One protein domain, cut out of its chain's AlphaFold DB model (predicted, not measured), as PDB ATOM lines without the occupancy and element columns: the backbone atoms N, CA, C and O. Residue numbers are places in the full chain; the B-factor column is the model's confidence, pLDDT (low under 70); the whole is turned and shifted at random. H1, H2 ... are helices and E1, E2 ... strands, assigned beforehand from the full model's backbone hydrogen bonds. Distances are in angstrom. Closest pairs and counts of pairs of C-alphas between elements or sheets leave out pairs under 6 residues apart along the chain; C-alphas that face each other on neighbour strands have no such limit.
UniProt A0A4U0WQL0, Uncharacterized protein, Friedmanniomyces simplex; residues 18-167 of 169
ATOM      1  N   LYS A  18      75.519 -35.399 -31.553       89.50
ATOM      2  CA  LYS A  18      76.244 -36.516 -32.146       89.50
ATOM      3  C   LYS A  18      76.745 -37.470 -31.077       89.50
ATOM      4  O   LYS A  18      77.173 -37.041 -30.005       89.50
ATOM      5  N   GLY A  19      76.732 -38.752 -31.398       91.06
ATOM      6  CA  GLY A  19      77.425 -39.794 -30.658       91.06
ATOM      7  C   GLY A  19      78.379 -40.539 -31.584       91.06
ATOM      8  O   GLY A  19      78.245 -40.501 -32.806       91.06
ATOM      9  N   ALA A  20      79.372 -41.201 -31.002       92.25
ATOM     10  CA  ALA A  20      80.344 -41.992 -31.747       92.25
ATOM     11  C   ALA A  20      80.746 -43.228 -30.946       92.25
ATOM     12  O   ALA A  20      80.694 -43.208 -29.712       92.25
ATOM     13  N   ASN A  21      81.143 -44.293 -31.649       93.31
ATOM     14  CA  ASN A  21      81.626 -45.549 -31.062       93.31
ATOM     15  C   ASN A  21      80.702 -46.072 -29.939       93.31
ATOM     16  O   ASN A  21      81.157 -46.473 -28.865       93.31
ATOM     17  N   THR A  22      79.388 -45.993 -30.162       94.06
ATOM     18  CA  THR A  22      78.366 -46.236 -29.133       94.06
ATOM     19  C   THR A  22      77.687 -47.576 -29.371       94.06
ATOM     20  O   THR A  22      77.202 -47.840 -30.469       94.06
ATOM     21  N   LEU A  23      77.627 -48.404 -28.326       96.00
ATOM     22  CA  LEU A  23      76.804 -49.609 -28.305       96.00
ATOM     23  C   LEU A  23      75.352 -49.231 -27.999       96.00
ATOM     24  O   LEU A  23      75.091 -48.550 -27.006       96.00
ATOM     25  N   PHE A  24      74.425 -49.678 -28.836       96.56
ATOM     26  CA  PHE A  24      72.999 -49.399 -28.697       96.56
ATOM     27  C   PHE A  24      72.331 -50.401 -27.745       96.56
ATOM     28  O   PHE A  24      71.485 -51.193 -28.141       96.56
ATOM     29  N   ASN A  25      72.751 -50.360 -26.480       95.75
ATOM     30  CA  ASN A  25      72.429 -51.334 -25.436       95.75
ATOM     31  C   ASN A  25      71.110 -51.093 -24.681       95.75
ATOM     32  O   ASN A  25      70.855 -51.760 -23.679       95.75
ATOM     33  N   ASN A  26      70.317 -50.100 -25.082       97.38
ATOM     34  CA  ASN A  26      69.017 -49.808 -24.468       97.38
ATOM     35  C   ASN A  26      67.839 -50.133 -25.400       97.38
ATOM     36  O   ASN A  26      66.680 -50.005 -25.008       97.38
ATOM     37  N   LEU A  27      68.116 -50.540 -26.640       96.62
ATOM     38  CA  LEU A  27      67.063 -50.868 -27.588       96.62
ATOM     39  C   LEU A  27      66.494 -52.266 -27.319       96.62
ATOM     40  O   LEU A  27      67.206 -53.165 -26.883       96.62
ATOM     41  N   VAL A  28      65.213 -52.459 -27.633       96.00
ATOM     42  CA  VAL A  28      64.585 -53.783 -27.693       96.00
ATOM     43  C   VAL A  28      65.402 -54.656 -28.640       96.00
ATOM     44  O   VAL A  28      65.834 -54.178 -29.692       96.00
ATOM     45  N   GLU A  29      65.584 -55.931 -28.301       93.50
ATOM     46  CA  GLU A  29      66.323 -56.872 -29.145       93.50
ATOM     47  C   GLU A  29      65.834 -56.793 -30.600       93.50
ATOM     48  O   GLU A  29      64.636 -56.678 -30.881       93.50
ATOM     49  N   PHE A  30      66.773 -56.754 -31.546       89.94
ATOM     50  CA  PHE A  30      66.412 -56.628 -32.955       89.94
ATOM     51  C   PHE A  30      65.845 -57.938 -33.509       89.94
ATOM     52  O   PHE A  30      64.818 -57.934 -34.184       89.94
ATOM     53  N   ALA A  31      66.511 -59.050 -33.201       89.25
ATOM     54  CA  ALA A  31      66.062 -60.408 -33.469       89.25
ATOM     55  C   ALA A  31      66.812 -61.382 -32.539       89.25
ATOM     56  O   ALA A  31      67.948 -61.070 -32.168       89.25
ATOM     57  N   PRO A  32      66.236 -62.560 -32.226       92.31
ATOM     58  CA  PRO A  32      66.849 -63.538 -31.331       92.31
ATOM     59  C   PRO A  32      68.298 -63.868 -31.702       92.31
ATOM     60  O   PRO A  32      68.576 -64.333 -32.811       92.31
ATOM     61  N   GLY A  33      69.215 -63.657 -30.760       90.38
ATOM     62  CA  GLY A  33      70.627 -64.024 -30.910       90.38
ATOM     63  C   GLY A  33      71.455 -63.061 -31.766       90.38
ATOM     64  O   GLY A  33      72.611 -63.363 -32.076       90.38
ATOM     65  N   ILE A  34      70.900 -61.905 -32.138       90.94
ATOM     66  CA  ILE A  34      71.644 -60.823 -32.786       90.94
ATOM     67  C   ILE A  34      72.151 -59.854 -31.720       90.94
ATOM     68  O   ILE A  34      71.391 -59.334 -30.913       90.94
ATOM     69  N   THR A  35      73.455 -59.585 -31.735       94.06
ATOM     70  CA  THR A  35      74.084 -58.628 -30.818       94.06
ATOM     71  C   THR A  35      73.668 -57.192 -31.125       94.06
ATOM     72  O   THR A  35      73.472 -56.842 -32.292       94.06
ATOM     73  N   ASP A  36      73.637 -56.333 -30.109       95.38
ATOM     74  CA  ASP A  36      73.340 -54.908 -30.277       95.38
ATOM     75  C   ASP A  36      74.262 -54.225 -31.293       95.38
ATOM     76  O   ASP A  36      75.457 -54.523 -31.406       95.38
ATOM     77  N   ALA A  37      73.696 -53.275 -32.039       94.25
ATOM     78  CA  ALA A  37      74.461 -52.477 -32.984       94.25
ATOM     79  C   ALA A  37      75.476 -51.606 -32.236       94.25
ATOM     80  O   ALA A  37      75.138 -50.903 -31.282       94.25
ATOM     81  N   LYS A  38      76.725 -51.621 -32.697       95.94
ATOM     82  CA  LYS A  38      77.756 -50.690 -32.251       95.94
ATOM     83  C   LYS A  38      78.161 -49.822 -33.428       95.94
ATOM     84  O   LYS A  38      78.875 -50.303 -34.301       95.94
ATOM     85  N   VAL A  39      77.700 -48.577 -33.416       94.56
ATOM     86  CA  VAL A  39      77.864 -47.660 -34.546       94.56
ATOM     87  C   VAL A  39      79.066 -46.748 -34.356       94.56
ATOM     88  O   VAL A  39      79.353 -46.298 -33.237       94.56
ATOM     89  N   ASP A  40      79.760 -46.448 -35.452       94.62
ATOM     90  CA  ASP A  40      80.942 -45.586 -35.419       94.62
ATOM     91  C   ASP A  40      80.561 -44.115 -35.209       94.62
ATOM     92  O   ASP A  40      81.250 -43.409 -34.471       94.62
ATOM     93  N   GLY A  41      79.433 -43.671 -35.766       93.19
ATOM     94  CA  GLY A  41      78.891 -42.323 -35.581       93.19
ATOM     95  C   GLY A  41      77.376 -42.269 -35.765       93.19
ATOM     96  O   GLY A  41      76.804 -43.124 -36.435       93.19
ATOM     97  N   TYR A  42      76.718 -41.279 -35.167       93.25
ATOM     98  CA  TYR A  42      75.314 -40.966 -35.435       93.25
ATOM     99  C   TYR A  42      74.942 -39.561 -34.962       93.25
ATOM    100  O   TYR A  42      75.533 -39.048 -34.012       93.25
ATOM    101  N   ASP A  43      73.922 -38.984 -35.593       90.38
ATOM    102  CA  ASP A  43      73.242 -37.771 -35.146       90.38
ATOM    103  C   ASP A  43      71.850 -38.107 -34.584       90.38
ATOM    104  O   ASP A  43      71.223 -39.098 -34.969       90.38
ATOM    105  N   GLY A  44      71.349 -37.250 -33.698       90.56
ATOM    106  CA  GLY A  44      70.016 -37.351 -33.117       90.56
ATOM    107  C   GLY A  44      69.610 -36.098 -32.337       90.56
ATOM    108  O   GLY A  44      70.279 -35.058 -32.379       90.56
ATOM    109  N   ALA A  45      68.503 -36.209 -31.607       90.88
ATOM    110  CA  ALA A  45      68.021 -35.189 -30.675       90.88
ATOM    111  C   ALA A  45      68.580 -35.437 -29.266       90.88
ATOM    112  O   ALA A  45      68.872 -36.578 -28.909       90.88
ATOM    113  N   ARG A  46      68.678 -34.416 -28.408       90.62
ATOM    114  CA  ARG A  46      68.860 -34.698 -26.974       90.62
ATOM    115  C   ARG A  46      67.620 -35.411 -26.450       90.62
ATOM    116  O   ARG A  46      66.511 -34.990 -26.775       90.62
ATOM    117  N   PRO A  47      67.760 -36.382 -25.533       91.69
ATOM    118  CA  PRO A  47      66.600 -37.003 -24.903       91.69
ATOM    119  C   PRO A  47      65.636 -35.988 -24.269       91.69
ATOM    120  O   PRO A  47      64.444 -36.245 -24.195       91.69
ATOM    121  N   ILE A  48      66.114 -34.830 -23.800       90.88
ATOM    122  CA  ILE A  48      65.261 -33.778 -23.217       90.88
ATOM    123  C   ILE A  48      64.467 -32.966 -24.253       90.88
ATOM    124  O   ILE A  48      63.510 -32.295 -23.888       90.88
ATOM    125  N   GLU A  49      64.859 -33.010 -25.526       89.94
ATOM    126  CA  GLU A  49      64.164 -32.328 -26.628       89.94
ATOM    127  C   GLU A  49      62.984 -33.159 -27.160       89.94
ATOM    128  O   GLU A  49      62.169 -32.651 -27.925       89.94
ATOM    129  N   ILE A  50      62.877 -34.425 -26.744       91.75
ATOM    130  CA  ILE A  50      61.768 -35.320 -27.074       91.75
ATOM    131  C   ILE A  50      60.696 -35.191 -25.992       91.75
ATOM    132  O   ILE A  50      60.997 -35.241 -24.796       91.75
ATOM    133  N   GLU A  51      59.445 -35.042 -26.423       95.94
ATOM    134  CA  GLU A  51      58.278 -34.963 -25.545       95.94
ATOM    135  C   GLU A  51      58.236 -36.159 -24.578       95.94
ATOM    136  O   GLU A  51      58.583 -37.288 -24.937       95.94
ATOM    137  N   LEU A  52      57.885 -35.900 -23.314       96.69
ATOM    138  CA  LEU A  52      58.092 -36.863 -22.232       96.69
ATOM    139  C   LEU A  52      57.317 -38.166 -22.459       96.69
ATOM    140  O   LEU A  52      57.870 -39.232 -22.173       96.69
ATOM    141  N   ALA A  53      56.083 -38.090 -22.972       97.75
ATOM    142  CA  ALA A  53      55.279 -39.273 -23.264       97.75
ATOM    143  C   ALA A  53      55.926 -40.111 -24.375       97.75
ATOM    144  O   ALA A  53      56.240 -41.275 -24.140       97.75
ATOM    145  N   VAL A  54      56.266 -39.488 -25.513       97.56
ATOM    146  CA  VAL A  54      56.978 -40.145 -26.629       97.56
ATOM    147  C   VAL A  54      58.259 -40.826 -26.144       97.56
ATOM    148  O   VAL A  54      58.517 -41.987 -26.455       97.56
ATOM    149  N   ARG A  55      59.071 -40.122 -25.346       95.56
ATOM    150  CA  ARG A  55      60.342 -40.648 -24.832       95.56
ATOM    151  C   ARG A  55      60.163 -41.856 -23.919       95.56
ATOM    152  O   ARG A  55      61.011 -42.748 -23.928       95.56
ATOM    153  N   ARG A  56      59.129 -41.844 -23.077       96.56
ATOM    154  CA  ARG A  56      58.838 -42.940 -22.148       96.56
ATOM    155  C   ARG A  56      58.311 -44.150 -22.910       96.56
ATOM    156  O   ARG A  56      58.819 -45.249 -22.716       96.56
ATOM    157  N   ASP A  57      57.337 -43.925 -23.779       98.00
ATOM    158  CA  ASP A  57      56.592 -44.990 -24.440       98.00
ATOM    159  C   ASP A  57      57.434 -45.664 -25.533       98.00
ATOM    160  O   ASP A  57      57.369 -46.879 -25.707       98.00
ATOM    161  N   LEU A  58      58.313 -44.909 -26.202       97.88
ATOM    162  CA  LEU A  58      59.217 -45.428 -27.233       97.88
ATOM    163  C   LEU A  58      60.657 -45.648 -26.749       97.88
ATOM    164  O   LEU A  58      61.559 -45.787 -27.579       97.88
ATOM    165  N   ASN A  59      60.907 -45.674 -25.434       97.44
ATOM    166  CA  ASN A  59      62.262 -45.699 -24.868       97.44
ATOM    167  C   ASN A  59      63.170 -46.758 -25.525       97.44
ATOM    168  O   ASN A  59      64.234 -46.420 -26.041       97.44
ATOM    169  N   GLY A  60      62.696 -48.003 -25.600       97.38
ATOM    170  CA  GLY A  60      63.433 -49.124 -26.192       97.38
ATOM    171  C   GLY A  60      63.544 -49.101 -27.723       97.38
ATOM    172  O   GLY A  60      64.111 -50.014 -28.314       97.38
ATOM    173  N   TYR A  61      63.017 -48.087 -28.402       97.19
ATOM    174  CA  TYR A  61      63.109 -47.961 -29.859       97.19
ATOM    175  C   TYR A  61      63.926 -46.752 -30.294       97.19
ATOM    176  O   TYR A  61      64.565 -46.794 -31.345       97.19
ATOM    177  N   ILE A  62      63.919 -45.686 -29.492       96.50
ATOM    178  CA  ILE A  62      64.504 -44.398 -29.877       96.50
ATOM    179  C   ILE A  62      65.634 -43.956 -28.954       96.50
ATOM    180  O   ILE A  62      66.365 -43.044 -29.321       96.50
ATOM    181  N   ILE A  63      65.804 -44.552 -27.773       97.12
ATOM    182  CA  ILE A  63      66.907 -44.221 -26.864       97.12
ATOM    183  C   ILE A  63      67.964 -45.316 -27.003       97.12
ATOM    184  O   ILE A  63      67.799 -46.384 -26.419       97.12
ATOM    185  N   PRO A  64      69.033 -45.094 -27.792       96.62
ATOM    186  CA  PRO A  64      69.972 -46.156 -28.126       96.62
ATOM    187  C   PRO A  64      70.800 -46.617 -26.928       96.62
ATOM    188  O   PRO A  64      71.142 -47.790 -26.843       96.62
ATOM    189  N   SER A  65      71.123 -45.717 -25.999       95.00
ATOM    190  CA  SER A  65      72.014 -46.004 -24.879       95.00
ATOM    191  C   SER A  65      71.392 -45.633 -23.541       95.00
ATOM    192  O   SER A  65      70.646 -44.664 -23.439       95.00
ATOM    193  N   THR A  66      71.773 -46.358 -22.489       91.56
ATOM    194  CA  THR A  66      71.438 -46.002 -21.100       91.56
ATOM    195  C   THR A  66      72.160 -44.740 -20.613       91.56
ATOM    196  O   THR A  66      71.810 -44.174 -19.577       91.56
ATOM    197  N   ARG A  67      73.161 -44.268 -21.365       91.50
ATOM    198  CA  ARG A  67      73.849 -42.998 -21.136       91.50
ATOM    199  C   ARG A  67      72.974 -41.816 -21.547       91.50
ATOM    200  O   ARG A  67      72.660 -41.639 -22.720       91.50
ATOM    201  N   THR A  68      72.629 -40.973 -20.581       85.00
ATOM    202  CA  THR A  68      71.701 -39.846 -20.765       85.00
ATOM    203  C   THR A  68      72.309 -38.640 -21.483       85.00
ATOM    204  O   THR A  68      71.567 -37.764 -21.928       85.00
ATOM    205  N   ASP A  69      73.638 -38.588 -21.609       89.94
ATOM    206  CA  ASP A  69      74.371 -37.560 -22.354       89.94
ATOM    207  C   ASP A  69      74.375 -37.801 -23.871       89.94
ATOM    208  O   ASP A  69      74.738 -36.904 -24.632       89.94
ATOM    209  N   LEU A  70      73.965 -38.994 -24.316       94.75
ATOM    210  CA  LEU A  70      73.995 -39.386 -25.719       94.75
ATOM    211  C   LEU A  70      72.686 -39.060 -26.463       94.75
ATOM    212  O   LEU A  70      71.616 -39.009 -25.847       94.75
ATOM    213  N   PRO A  71      72.748 -38.835 -27.791       95.00
ATOM    214  CA  PRO A  71      71.563 -38.533 -28.583       95.00
ATOM    215  C   PRO A  71      70.550 -39.684 -28.633       95.00
ATOM    216  O   PRO A  71      70.885 -40.863 -28.550       95.00
ATOM    217  N   ALA A  72      69.301 -39.301 -28.853       95.25
ATOM    218  CA  ALA A  72      68.140 -40.139 -29.089       95.25
ATOM    219  C   ALA A  72      67.637 -39.990 -30.534       95.25
ATOM    220  O   ALA A  72      67.987 -39.041 -31.233       95.25
ATOM    221  N   ALA A  73      66.766 -40.907 -30.949       94.94
ATOM    222  CA  ALA A  73      66.125 -40.968 -32.257       94.94
ATOM    223  C   ALA A  73      67.130 -40.891 -33.427       94.94
ATOM    224  O   ALA A  73      67.039 -39.978 -34.252       94.94
ATOM    225  N   PRO A  74      68.109 -41.816 -33.505       93.56
ATOM    226  CA  PRO A  74      69.118 -41.774 -34.554       93.56
ATOM    227  C   PRO A  74      68.493 -41.995 -35.937       93.56
ATOM    228  O   PRO A  74      67.848 -43.014 -36.186       93.56
ATOM    229  N   ASN A  75      68.726 -41.056 -36.856       88.81
ATOM    230  CA  ASN A  75      68.262 -41.136 -38.247       88.81
ATOM    231  C   ASN A  75      69.384 -40.948 -39.287       88.81
ATOM    232  O   ASN A  75      69.214 -41.306 -40.452       88.81
ATOM    233  N   ASN A  76      70.546 -40.459 -38.861       89.19
ATOM    234  CA  ASN A  76      71.771 -40.403 -39.643       89.19
ATOM    235  C   ASN A  76      72.849 -41.157 -38.864       89.19
ATOM    236  O   ASN A  76      73.234 -40.714 -37.784       89.19
ATOM    237  N   LEU A  77      73.288 -42.310 -39.364       92.56
ATOM    238  CA  LEU A  77      74.289 -43.167 -38.720       92.56
ATOM    239  C   LEU A  77      75.499 -43.314 -39.631       92.56
ATOM    240  O   LEU A  77      75.415 -43.059 -40.820       92.56
ATOM    241  N   THR A  78      76.648 -43.711 -39.113       92.25
ATOM    242  CA  THR A  78      77.867 -43.841 -39.911       92.25
ATOM    243  C   THR A  78      78.633 -45.077 -39.493       92.25
ATOM    244  O   THR A  78      78.795 -45.343 -38.304       92.25
ATOM    245  N   GLU A  79      79.121 -45.798 -40.497       92.75
ATOM    246  CA  GLU A  79      79.983 -46.965 -40.342       92.75
ATOM    247  C   GLU A  79      81.260 -46.762 -41.151       92.75
ATOM    248  O   GLU A  79      81.237 -46.312 -42.303       92.75
ATOM    249  N   VAL A  80      82.395 -47.091 -40.549       90.69
ATOM    250  CA  VAL A  80      83.713 -46.842 -41.115       90.69
ATOM    251  C   VAL A  80      84.576 -48.086 -40.967       90.69
ATOM    252  O   VAL A  80      84.604 -48.782 -39.947       90.69
ATOM    253  N   LYS A  81      85.345 -48.374 -42.012       88.06
ATOM    254  CA  LYS A  81      86.457 -49.312 -41.937       88.06
ATOM    255  C   LYS A  81      87.738 -48.667 -42.413       88.06
ATOM    256  O   LYS A  81      87.773 -47.957 -43.411       88.06
ATOM    257  N   VAL A  82      88.792 -48.956 -41.660       85.94
ATOM    258  CA  VAL A  82      90.179 -48.721 -42.059       85.94
ATOM    259  C   VAL A  82      90.540 -49.619 -43.253       85.94
ATOM    260  O   VAL A  82      89.824 -50.596 -43.486       85.94
ATOM    261  N   PRO A  83      91.662 -49.376 -43.955       82.56
ATOM    262  CA  PRO A  83      92.012 -50.143 -45.156       82.56
ATOM    263  C   PRO A  83      92.171 -51.646 -44.917       82.56
ATOM    264  O   PRO A  83      91.769 -52.461 -45.739       82.56
ATOM    265  N   ALA A  84      92.667 -52.031 -43.739       85.75
ATOM    266  CA  ALA A  84      92.754 -53.435 -43.329       85.75
ATOM    267  C   ALA A  84      91.391 -54.065 -42.962       85.75
ATOM    268  O   ALA A  84      91.295 -55.272 -42.742       85.75
ATOM    269  N   GLY A  85      90.333 -53.262 -42.837       85.69
ATOM    270  CA  GLY A  85      88.992 -53.724 -42.508       85.69
ATOM    271  C   GLY A  85      88.308 -54.369 -43.711       85.69
ATOM    272  O   GLY A  85      88.519 -53.977 -44.853       85.69
ATOM    273  N   ARG A  86      87.445 -55.357 -43.471       89.06
ATOM    274  CA  ARG A  86      86.746 -56.050 -44.561       89.06
ATOM    275  C   ARG A  86      85.513 -55.276 -45.037       89.06
ATOM    276  O   ARG A  86      84.652 -54.912 -44.233       89.06
ATOM    277  N   ALA A  87      85.384 -55.096 -46.350       86.19
ATOM    278  CA  ALA A  87      84.252 -54.395 -46.962       86.19
ATOM    279  C   ALA A  87      82.903 -55.126 -46.789       86.19
ATOM    280  O   ALA A  87      81.861 -54.481 -46.667       86.19
ATOM    281  N   ASP A  88      82.898 -56.463 -46.732       86.62
ATOM    282  CA  ASP A  88      81.676 -57.244 -46.486       86.62
ATOM    283  C   ASP A  88      81.147 -57.050 -45.057       86.62
ATOM    284  O   ASP A  88      79.936 -56.960 -44.848       86.62
ATOM    285  N   VAL A  89      82.052 -56.915 -44.083       90.94
ATOM    286  CA  VAL A  89      81.711 -56.568 -42.698       90.94
ATOM    287  C   VAL A  89      81.130 -55.159 -42.626       90.94
ATOM    288  O   VAL A  89      80.061 -54.994 -42.044       90.94
ATOM    289  N   LEU A  90      81.764 -54.172 -43.275       90.62
ATOM    290  CA  LEU A  90      81.234 -52.802 -43.355       90.62
ATOM    291  C   LEU A  90      79.800 -52.788 -43.896       90.62
ATOM    292  O   LEU A  90      78.927 -52.146 -43.321       90.62
ATOM    293  N   ARG A  91      79.543 -53.529 -44.981       89.12
ATOM    294  CA  ARG A  91      78.207 -53.606 -45.583       89.12
ATOM    295  C   ARG A  91      77.172 -54.158 -44.603       89.12
ATOM    296  O   ARG A  91      76.100 -53.575 -44.476       89.12
ATOM    297  N   ARG A  92      77.489 -55.254 -43.905       91.25
ATOM    298  CA  ARG A  92      76.582 -55.862 -42.915       91.25
ATOM    299  C   ARG A  92      76.318 -54.931 -41.734       91.25
ATOM    300  O   ARG A  92      75.173 -54.816 -41.313       91.25
ATOM    301  N   GLN A  93      77.348 -54.251 -41.231       93.31
ATOM    302  CA  GLN A  93      77.191 -53.282 -40.145       93.31
ATOM    303  C   GLN A  93      76.328 -52.095 -40.576       93.31
ATOM    304  O   GLN A  93      75.388 -51.754 -39.869       93.31
ATOM    305  N   ALA A  94      76.556 -51.549 -41.774       91.62
ATOM    306  CA  ALA A  94      75.765 -50.436 -42.293       91.62
ATOM    307  C   ALA A  94      74.294 -50.813 -42.526       91.62
ATOM    308  O   ALA A  94      73.398 -50.046 -42.177       91.62
ATOM    309  N   MET A  95      74.031 -52.013 -43.056       91.31
ATOM    310  CA  MET A  95      72.671 -52.555 -43.169       91.31
ATOM    311  C   MET A  95      72.010 -52.699 -41.798       91.31
ATOM    312  O   MET A  95      70.861 -52.300 -41.629       91.31
ATOM    313  N   TYR A  96      72.725 -53.260 -40.819       93.00
ATOM    314  CA  TYR A  96      72.174 -53.487 -39.488       93.00
ATOM    315  C   TYR A  96      71.896 -52.170 -38.752       93.00
ATOM    316  O   TYR A  96      70.786 -51.969 -38.262       93.00
ATOM    317  N   ALA A  97      72.846 -51.233 -38.760       94.31
ATOM    318  CA  ALA A  97      72.668 -49.887 -38.220       94.31
ATOM    319  C   ALA A  97      71.478 -49.168 -38.880       94.31
ATOM    320  O   ALA A  97      70.650 -48.561 -38.197       94.31
ATOM    321  N   GLY A  98      71.350 -49.289 -40.204       92.12
ATOM    322  CA  GLY A  98      70.244 -48.708 -40.959       92.12
ATOM    323  C   GLY A  98      68.896 -49.332 -40.605       92.12
ATOM    324  O   GLY A  98      67.913 -48.609 -40.447       92.12
ATOM    325  N   ALA A  99      68.845 -50.649 -40.414       92.38
ATOM    326  CA  ALA A  99      67.642 -51.356 -39.989       92.38
ATOM    327  C   ALA A  99      67.204 -50.951 -38.570       92.38
ATOM    328  O   ALA A  99      66.013 -50.738 -38.332       92.38
ATOM    329  N   VAL A 100      68.158 -50.780 -37.650       94.06
ATOM    330  CA  VAL A 100      67.901 -50.293 -36.287       94.06
ATOM    331  C   VAL A 100      67.347 -48.866 -36.304       94.06
ATOM    332  O   VAL A 100      66.303 -48.614 -35.698       94.06
ATOM    333  N   GLY A 101      67.984 -47.949 -37.042       93.44
ATOM    334  CA  GLY A 101      67.486 -46.577 -37.186       93.44
ATOM    335  C   GLY A 101      66.113 -46.522 -37.864       93.44
ATOM    336  O   GLY A 101      65.230 -45.792 -37.413       93.44
ATOM    337  N   ALA A 102      65.882 -47.355 -38.886       92.88
ATOM    338  CA  ALA A 102      64.597 -47.419 -39.577       92.88
ATOM    339  C   ALA A 102      63.472 -47.905 -38.656       92.88
ATOM    340  O   ALA A 102      62.364 -47.375 -38.741       92.88
ATOM    341  N   ARG A 103      63.754 -48.852 -37.748       93.56
ATOM    342  CA  ARG A 103      62.803 -49.281 -36.709       93.56
ATOM    343  C   ARG A 103      62.457 -48.132 -35.768       93.56
ATOM    344  O   ARG A 103      61.281 -47.851 -35.584       93.56
ATOM    345  N   GLY A 104      63.452 -47.413 -35.250       94.75
ATOM    346  CA  GLY A 104      63.206 -46.244 -34.396       94.75
ATOM    347  C   GLY A 104      62.364 -45.165 -35.092       94.75
ATOM    348  O   GLY A 104      61.392 -44.666 -34.525       94.75
ATOM    349  N   MET A 105      62.683 -44.844 -36.349       94.50
ATOM    350  CA  MET A 105      61.923 -43.866 -37.136       94.50
ATOM    351  C   MET A 105      60.513 -44.342 -37.496       94.50
ATOM    352  O   MET A 105      59.603 -43.519 -37.606       94.50
ATOM    353  N   PHE A 106      60.315 -45.646 -37.684       94.12
ATOM    354  CA  PHE A 106      58.996 -46.223 -37.915       94.12
ATOM    355  C   PHE A 106      58.087 -46.060 -36.693       94.12
ATOM    356  O   PHE A 106      56.971 -45.568 -36.852       94.12
ATOM    357  N   GLU A 107      58.584 -46.390 -35.498       95.50
ATOM    358  CA  GLU A 107      57.846 -46.220 -34.240       95.50
ATOM    359  C   GLU A 107      57.512 -44.744 -33.984       95.50
ATOM    360  O   GLU A 107      56.364 -44.400 -33.720       95.50
ATOM    361  N   LEU A 108      58.482 -43.839 -34.170       94.81
ATOM    362  CA  LEU A 108      58.267 -42.396 -33.980       94.81
ATOM    363  C   LEU A 108      57.160 -41.830 -34.857       94.81
ATOM    364  O   LEU A 108      56.373 -41.007 -34.401       94.81
ATOM    365  N   ARG A 109      57.110 -42.234 -36.126       93.56
ATOM    366  CA  ARG A 109      56.118 -41.691 -37.063       93.56
ATOM    367  C   ARG A 109      54.753 -42.352 -36.961       93.56
ATOM    368  O   ARG A 109      53.794 -41.801 -37.492       93.56
ATOM    369  N   ASN A 110      54.680 -43.507 -36.309       95.06
ATOM    370  CA  ASN A 110      53.426 -44.185 -36.012       95.06
ATOM    371  C   ASN A 110      52.920 -43.928 -34.592       95.06
ATOM    372  O   ASN A 110      51.821 -44.364 -34.258       95.06
ATOM    373  N   TYR A 111      53.677 -43.202 -33.771       96.38
ATOM    374  CA  TYR A 111      53.265 -42.875 -32.417       96.38
ATOM    375  C   TYR A 111      51.941 -42.102 -32.404       96.38
ATOM    376  O   TYR A 111      51.828 -41.030 -32.997       96.38
ATOM    377  N   GLY A 112      50.942 -42.657 -31.716       94.44
ATOM    378  CA  GLY A 112      49.595 -42.090 -31.625       94.44
ATOM    379  C   GLY A 112      48.657 -42.441 -32.787       94.44
ATOM    380  O   GLY A 112      47.486 -42.076 -32.726       94.44
ATOM    381  N   ASN A 113      49.117 -43.167 -33.813       94.19
ATOM    382  CA  ASN A 113      48.233 -43.656 -34.870       94.19
ATOM    383  C   ASN A 113      47.487 -44.915 -34.410       94.19
ATOM    384  O   ASN A 113      48.091 -45.847 -33.885       94.19
ATOM    385  N   GLU A 114      46.182 -44.984 -34.687       92.44
ATOM    386  CA  GLU A 114      45.368 -46.179 -34.410       92.44
ATOM    387  C   GLU A 114      45.770 -47.380 -35.282       92.44
ATOM    388  O   GLU A 114      45.623 -48.532 -34.881       92.44
ATOM    389  N   THR A 115      46.283 -47.114 -36.487       92.00
ATOM    390  CA  THR A 115      46.741 -48.133 -37.440       92.00
ATOM    391  C   THR A 115      48.139 -47.800 -37.952       92.00
ATOM    392  O   THR A 115      48.464 -46.640 -38.206       92.00
ATOM    393  N   LEU A 116      48.982 -48.828 -38.100       91.06
ATOM    394  CA  LEU A 116      50.352 -48.665 -38.588       91.06
ATOM    395  C   LEU A 116      50.367 -48.249 -40.065       91.06
ATOM    396  O   LEU A 116      49.770 -48.900 -40.923       91.06
ATOM    397  N   VAL A 117      51.109 -47.186 -40.366       91.56
ATOM    398  CA  VAL A 117      51.268 -46.616 -41.704       91.56
ATOM    399  C   VAL A 117      52.633 -46.984 -42.278       91.56
ATOM    400  O   VAL A 117      53.688 -46.605 -41.761       91.56
ATOM    401  N   TYR A 118      52.601 -47.656 -43.428       89.06
ATOM    402  CA  TYR A 118      53.777 -48.039 -44.207       89.06
ATOM    403  C   TYR A 118      53.825 -47.226 -45.500       89.06
ATOM    404  O   TYR A 118      53.255 -47.617 -46.513       89.06
ATOM    405  N   ASN A 119      54.505 -46.079 -45.482       83.81
ATOM    406  CA  ASN A 119      54.577 -45.208 -46.663       83.81
ATOM    407  C   ASN A 119      55.756 -45.514 -47.603       83.81
ATOM    408  O   ASN A 119      55.933 -44.816 -48.595       83.81
ATOM    409  N   GLY A 120      56.585 -46.511 -47.275       82.00
ATOM    410  CA  GLY A 120      57.706 -46.946 -48.110       82.00
ATOM    411  C   GLY A 120      58.848 -45.936 -48.257       82.00
ATOM    412  O   GLY A 120      59.751 -46.170 -49.055       82.00
ATOM    413  N   ASN A 121      58.846 -44.839 -47.498       85.19
ATOM    414  CA  ASN A 121      59.905 -43.839 -47.560       85.19
ATOM    415  C   ASN A 121      61.068 -44.212 -46.631       85.19
ATOM    416  O   ASN A 121      60.867 -44.737 -45.533       85.19
ATOM    417  N   ALA A 122      62.288 -43.893 -47.059       83.00
ATOM    418  CA  ALA A 122      63.473 -44.040 -46.227       83.00
ATOM    419  C   ALA A 122      63.628 -42.832 -45.292       83.00
ATOM    420  O   ALA A 122      63.706 -41.692 -45.751       83.00
ATOM    421  N   TYR A 123      63.706 -43.100 -43.987       85.69
ATOM    422  CA  TYR A 123      63.924 -42.087 -42.939       85.69
ATOM    423  C   TYR A 123      65.271 -42.235 -42.243       85.69
ATOM    424  O   TYR A 123      65.578 -41.459 -41.343       85.69
ATOM    425  N   THR A 124      66.068 -43.215 -42.666       89.44
ATOM    426  CA  THR A 124      67.378 -43.494 -42.098       89.44
ATOM    427  C   THR A 124      68.420 -43.551 -43.199       89.44
ATOM    428  O   THR A 124      68.229 -44.228 -44.216       89.44
ATOM    429  N   LEU A 125      69.519 -42.836 -42.972       89.81
ATOM    430  CA  LEU A 125      70.684 -42.793 -43.845       89.81
ATOM    431  C   LEU A 125      71.888 -43.372 -43.109       89.81
ATOM    432  O   LEU A 125      72.137 -43.016 -41.956       89.81
ATOM    433  N   VAL A 126      72.640 -44.235 -43.792       90.38
ATOM    434  CA  VAL A 126      73.915 -44.746 -43.285       90.38
ATOM    435  C   VAL A 126      75.008 -44.590 -44.334       90.38
ATOM    436  O   VAL A 126      75.180 -45.469 -45.187       90.38
ATOM    437  N   PRO A 127      75.752 -43.474 -44.314       89.12
ATOM    438  CA  PRO A 127      77.047 -43.402 -44.962       89.12
ATOM    439  C   PRO A 127      77.990 -44.485 -44.422       89.12
ATOM    440  O   PRO A 127      78.244 -44.586 -43.223       89.12
ATOM    441  N   ALA A 128      78.508 -45.301 -45.331       88.12
ATOM    442  CA  ALA A 128      79.435 -46.384 -45.068       88.12
ATOM    443  C   ALA A 128      80.723 -46.138 -45.852       88.12
ATOM    444  O   ALA A 128      80.701 -46.043 -47.084       88.12
ATOM    445  N   TYR A 129      81.837 -46.033 -45.137       85.75
ATOM    446  CA  TYR A 129      83.124 -45.658 -45.709       85.75
ATOM    447  C   TYR A 129      84.160 -46.745 -45.521       85.75
ATOM    448  O   TYR A 129      84.435 -47.180 -44.400       85.75
ATOM    449  N   HIS A 130      84.775 -47.143 -46.624       86.00
ATOM    450  CA  HIS A 130      85.945 -48.004 -46.609       86.00
ATOM    451  C   HIS A 130      87.157 -47.175 -47.033       86.00
ATOM    452  O   HIS A 130      87.211 -46.650 -48.150       86.00
ATOM    453  N   ALA A 131      88.073 -46.974 -46.087       77.31
ATOM    454  CA  ALA A 131      89.314 -46.257 -46.320       77.31
ATOM    455  C   ALA A 131      90.207 -47.079 -47.245       77.31
ATOM    456  O   ALA A 131      90.395 -48.266 -47.017       77.31
ATOM    457  N   GLY A 132      90.807 -46.428 -48.226       64.75
ATOM    458  CA  GLY A 132      91.833 -46.998 -49.070       64.75
ATOM    459  C   GLY A 132      93.250 -46.703 -48.618       64.75
ATOM    460  O   GLY A 132      93.494 -45.795 -47.816       64.75
ATOM    461  N   MET A 133      94.192 -47.467 -49.167       52.50
ATOM    462  CA  MET A 133      95.629 -47.205 -49.048       52.50
ATOM    463  C   MET A 133      96.183 -46.717 -50.391       52.50
ATOM    464  O   MET A 133      96.225 -47.478 -51.353       52.50
ATOM    465  N   GLU A 134      96.699 -45.484 -50.452       47.41
ATOM    466  CA  GLU A 134      97.616 -45.095 -51.530       47.41
ATOM    467  C   GLU A 134      99.047 -45.518 -51.172       47.41
ATOM    468  O   GLU A 134      99.575 -45.172 -50.114       47.41
ATOM    469  N   HIS A 135      99.695 -46.247 -52.081       48.16
ATOM    470  CA  HIS A 135     101.006 -46.871 -51.871       48.16
ATOM    471  C   HIS A 135     102.185 -45.880 -51.766       48.16
ATOM    472  O   HIS A 135     103.304 -46.332 -51.550       48.16
ATOM    473  N   ASN A 136     101.986 -44.557 -51.915       39.84
ATOM    474  CA  ASN A 136     103.109 -43.615 -52.063       39.84
ATOM    475  C   ASN A 136     103.248 -42.467 -51.048       39.84
ATOM    476  O   ASN A 136     104.349 -41.942 -50.975       39.84
ATOM    477  N   TYR A 137     102.262 -42.089 -50.220       49.88
ATOM    478  CA  TYR A 137     102.482 -40.995 -49.238       49.88
ATOM    479  C   TYR A 137     101.712 -41.095 -47.904       49.88
ATOM    480  O   TYR A 137     101.680 -40.132 -47.143       49.88
ATOM    481  N   GLY A 138     101.130 -42.246 -47.551       46.94
ATOM    482  CA  GLY A 138     100.563 -42.457 -46.205       46.94
ATOM    483  C   GLY A 138      99.316 -41.622 -45.866       46.94
ATOM    484  O   GLY A 138      98.938 -41.540 -44.699       46.94
ATOM    485  N   ILE A 139      98.663 -41.019 -46.863       49.12
ATOM    486  CA  ILE A 139      97.408 -40.277 -46.688       49.12
ATOM    487  C   ILE A 139      96.233 -41.251 -46.894       49.12
ATOM    488  O   ILE A 139      96.148 -41.870 -47.957       49.12
ATOM    489  N   PRO A 140      95.314 -41.418 -45.922       50.56
ATOM    490  CA  PRO A 140      94.119 -42.237 -46.114       50.56
ATOM    491  C   PRO A 140      93.183 -41.566 -47.129       50.56
ATOM    492  O   PRO A 140      92.703 -40.461 -46.877       50.56
ATOM    493  N   ARG A 141      92.884 -42.231 -48.252       51.66
ATOM    494  CA  ARG A 141      91.854 -41.783 -49.211       51.66
ATOM    495  C   ARG A 141      90.585 -42.615 -49.056       51.66
ATOM    496  O   ARG A 141      90.628 -43.734 -48.563       51.66
ATOM    497  N   ALA A 142      89.444 -42.079 -49.470       54.12
ATOM    498  CA  ALA A 142      88.202 -42.831 -49.607       54.12
ATOM    499  C   ALA A 142      88.303 -43.792 -50.792       54.12
ATOM    500  O   ALA A 142      88.337 -43.331 -51.930       54.12
ATOM    501  N   GLU A 143      88.334 -45.103 -50.554       56.69
ATOM    502  CA  GLU A 143      88.246 -46.077 -51.653       56.69
ATOM    503  C   GLU A 143      86.790 -46.267 -52.090       56.69
ATOM    504  O   GLU A 143      86.499 -46.390 -53.279       56.69
ATOM    505  N   SER A 144      85.846 -46.236 -51.141       64.62
ATOM    506  CA  SER A 144      84.421 -46.200 -51.470       64.62
ATOM    507  C   SER A 144      83.575 -45.540 -50.382       64.62
ATOM    508  O   SER A 144      83.720 -45.837 -49.194       64.62
ATOM    509  N   LEU A 145      82.650 -44.676 -50.813       70.81
ATOM    510  CA  LEU A 145      81.535 -44.188 -50.006       70.81
ATOM    511  C   LEU A 145      80.238 -44.796 -50.543       70.81
ATOM    512  O   LEU A 145      79.905 -44.659 -51.725       70.81
ATOM    513  N   ARG A 146      79.499 -45.466 -49.662       74.50
ATOM    514  CA  ARG A 146      78.185 -46.041 -49.958       74.50
ATOM    515  C   ARG A 146      77.148 -45.420 -49.041       74.50
ATOM    516  O   ARG A 146      77.410 -45.266 -47.856       74.50
ATOM    517  N   ILE A 147      75.979 -45.080 -49.568       77.25
ATOM    518  CA  ILE A 147      74.857 -44.615 -48.744       77.25
ATOM    519  C   ILE A 147      73.806 -45.718 -48.724       77.25
ATOM    520  O   ILE A 147      73.209 -46.016 -49.759       77.25
ATOM    521  N   VAL A 148      73.578 -46.303 -47.547       79.62
ATOM    522  CA  VAL A 148      72.446 -47.204 -47.309       79.62
ATOM    523  C   VAL A 148      71.232 -46.353 -46.945       79.62
ATOM    524  O   VAL A 148      71.291 -45.557 -46.006       79.62
ATOM    525  N   LYS A 149      70.130 -46.525 -47.677       80.25
ATOM    526  CA  LYS A 149      68.818 -45.989 -47.303       80.25
ATOM    527  C   LYS A 149      67.950 -47.131 -46.799       80.25
ATOM    528  O   LYS A 149      67.730 -48.104 -47.520       80.25
ATOM    529  N   CYS A 150      67.445 -47.007 -45.576       80.31
ATOM    530  CA  CYS A 150      66.581 -48.023 -44.979       80.31
ATOM    531  C   CYS A 150      65.149 -47.512 -44.820       80.31
ATOM    532  O   CYS A 150      64.913 -46.388 -44.365       80.31
ATOM    533  N   LYS A 151      64.198 -48.380 -45.173       80.25
ATOM    534  CA  LYS A 151      62.755 -48.181 -45.004       80.25
ATOM    535  C   LYS A 151      62.120 -49.411 -44.364       80.25
ATOM    536  O   LYS A 151      62.649 -50.515 -44.490       80.25
ATOM    537  N   ILE A 152      60.959 -49.233 -43.739       78.50
ATOM    538  CA  ILE A 152      60.121 -50.345 -43.273       78.50
ATOM    539  C   ILE A 152      58.976 -50.558 -44.268       78.50
ATOM    540  O   ILE A 152      58.223 -49.630 -44.570       78.50
ATOM    541  N   GLY A 153      58.889 -51.775 -44.815       71.94
ATOM    542  CA  GLY A 153      57.836 -52.183 -45.751       71.94
ATOM    543  C   GLY A 153      56.598 -52.736 -45.043       71.94
ATOM    544  O   GLY A 153      56.637 -53.004 -43.848       71.94
ATOM    545  N   ALA A 154      55.513 -52.963 -45.793       68.69
ATOM    546  CA  ALA A 154      54.220 -53.431 -45.270       68.69
ATOM    547  C   ALA A 154      54.280 -54.757 -44.481       68.69
ATOM    548  O   ALA A 154      53.414 -55.017 -43.656       68.69
ATOM    549  N   ALA A 155      55.315 -55.578 -44.693       66.06
ATOM    550  CA  ALA A 155      55.571 -56.791 -43.912       66.06
ATOM    551  C   ALA A 155      56.208 -56.520 -42.529       66.06
ATOM    552  O   ALA A 155      56.587 -57.460 -41.838       66.06
ATOM    553  N   GLY A 156      56.407 -55.256 -42.142       59.44
ATOM    554  CA  GLY A 156      57.080 -54.875 -40.895       59.44
ATOM    555  C   GLY A 156      58.597 -55.087 -40.904       59.44
ATOM    556  O   GLY A 156      59.272 -54.733 -39.942       59.44
ATOM    557  N   THR A 157      59.161 -55.625 -41.988       59.25
ATOM    558  CA  THR A 157      60.594 -55.901 -42.099       59.25
ATOM    559  C   THR A 157      61.341 -54.723 -42.732       59.25
ATOM    560  O   THR A 157      60.891 -54.200 -43.763       59.25
ATOM    561  N   PRO A 158      62.496 -54.313 -42.179       61.66
ATOM    562  CA  PRO A 158      63.353 -53.343 -42.839       61.66
ATOM    563  C   PRO A 158      63.855 -53.886 -44.183       61.66
ATOM    564  O   PRO A 158      64.209 -55.057 -44.310       61.66
ATOM    565  N   SER A 159      63.869 -53.021 -45.193       58.97
ATOM    566  CA  SER A 159      64.370 -53.312 -46.538       58.97
ATOM    567  C   SER A 159      65.298 -52.191 -47.009       58.97
ATOM    568  O   SER A 159      65.138 -51.027 -46.627       58.97
ATOM    569  N   GLU A 160      66.304 -52.560 -47.800       59.00
ATOM    570  CA  GLU A 160      67.274 -51.639 -48.398       59.00
ATOM    571  C   GLU A 160      66.696 -51.048 -49.689       59.00
ATOM    572  O   GLU A 160      66.280 -51.793 -50.576       59.00
ATOM    573  N   ASP A 161      66.712 -49.720 -49.814       52.47
ATOM    574  CA  ASP A 161      66.571 -49.047 -51.105       52.47
ATOM    575  C   ASP A 161      67.958 -48.643 -51.604       52.47
ATOM    576  O   ASP A 161      68.638 -47.848 -50.959       52.47
ATOM    577  N   ALA A 162      68.347 -49.203 -52.753       46.72
ATOM    578  CA  ALA A 162      69.496 -48.846 -53.590       46.72
ATOM    579  C   ALA A 162      70.748 -48.312 -52.854       46.72
ATOM    580  O   ALA A 162      70.857 -47.133 -52.524       46.72
ATOM    581  N   MET A 163      71.767 -49.166 -52.719       43.03
ATOM    582  CA  MET A 163      73.138 -48.761 -52.398       43.03
ATOM    583  C   MET A 163      73.724 -47.856 -53.492       43.03
ATOM    584  O   MET A 163      74.273 -48.336 -54.487       43.03
ATOM    585  N   TYR A 164      73.654 -46.541 -53.297       43.94
ATOM    586  CA  TYR A 164      74.348 -45.596 -54.168       43.94
ATOM    587  C   TYR A 164      75.834 -45.597 -53.806       43.94
ATOM    588  O   TYR A 164      76.212 -45.284 -52.676       43.94
ATOM    589  N   THR A 165      76.675 -45.982 -54.766       40.47
ATOM    590  CA  THR A 165      78.127 -45.801 -54.669       40.47
ATOM    591  C   THR A 165      78.439 -44.455 -55.300       40.47
ATOM    592  O   THR A 165      78.214 -44.281 -56.497       40.47
ATOM    593  N   LEU A 166      78.920 -43.502 -54.509       39.47
ATOM    594  CA  LEU A 166      79.537 -42.311 -55.080       39.47
ATOM    595  C   LEU A 166      80.970 -42.713 -55.435       39.47
ATOM    596  O   LEU A 166      81.735 -43.115 -54.557       39.47
ATOM    597  N   ALA A 167      81.298 -42.702 -56.729       28.78
ATOM    598  CA  ALA A 167      82.679 -42.862 -57.170       28.78
ATOM    599  C   ALA A 167      83.533 -41.735 -56.553       28.78
ATOM    600  O   ALA A 167      83.003 -40.639 -56.334       28.78
TER     601      ALA A 167
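AT A GLANCE: This is residues 18 to 167 of the 169 residues of an uncharacterized protein of Friedmanniomyces simplex (UniProt A0A4U0WQL0). One strongly twisted sheet of six strands curls round a single long helix, H3. The short helices H1 and H2 sit near the last turns of H3. The printed part has 150 residues, with three named helices and six named strands in the order E1 E2 H1 H2 E3 H3 E4 E5 E6; the mixed sheet runs E1 E2 E3 E4 E5 E6, and the class is mixed. It is compact, with a radius of gyration of the C-alphas of 16.2 A, yet elongated, spanning 59 by 33 by 29 A.

HOW THE PARTS SIT: Start at E3, residues 72 to 81, and E4, residues 124 to 133, parallel neighbours with N 77 and O 125 2.9 A apart. With H3, residues 87 to 110, between them in the chain, they form a strand-helix-strand unit whose crossover is right-handed. E2, residues 38 to 45, is antiparallel to E3, with N 43 and O 76 at 2.9 A; it forms a hairpin with edge strand E1, residues 18 to 23, where N 19 and O 42 are 2.9 A apart. E4, E5, residues 140 to 152, and E6, residues 158 to 166, form a meander, each the antiparallel neighbour of the one before: look at N 128 and O 146, 2.8 A, then N 161 and O 149, 3.0 A. H3 is on one face of the sheet, making two layers; its closest C-alphas to E4 are Ala 102 and Thr 124, 5.4 A. H2, residues 59 to 62, only grazes the sheet and touches residues 103 to 108 of H3, closest at the C-alphas of Tyr 61 and Gly 104, 4.9 A. H1, residues 52 to 57, is not on the sheet. In H1 and H3 every O i to N i+4 pair is within hydrogen-bond range; H2 is too short for one.

IN THESE COORDINATES: Find C-alpha 18 at (76.244, -36.516, -32.146), where E1 begins. H3 starts at C-alpha 87, (84.252, -54.395, -46.962), and runs 34.3 A; E5 runs 35.1 A and E4 29.3 A. E2 bends by 81 degrees at residue 41, E3 by 72 at residue 75. E6 ends at C-alpha 166, (79.537, -42.311, -55.080).

THE WHOLE: The two C-alphas farthest apart, Glu 114 and Asn 136, are 60.4 A apart. The printed part has no cut; its long links are residues 24 to 37 and 111 to 123. Residues 132 to 144 and 154 to 167 have pLDDT under 70.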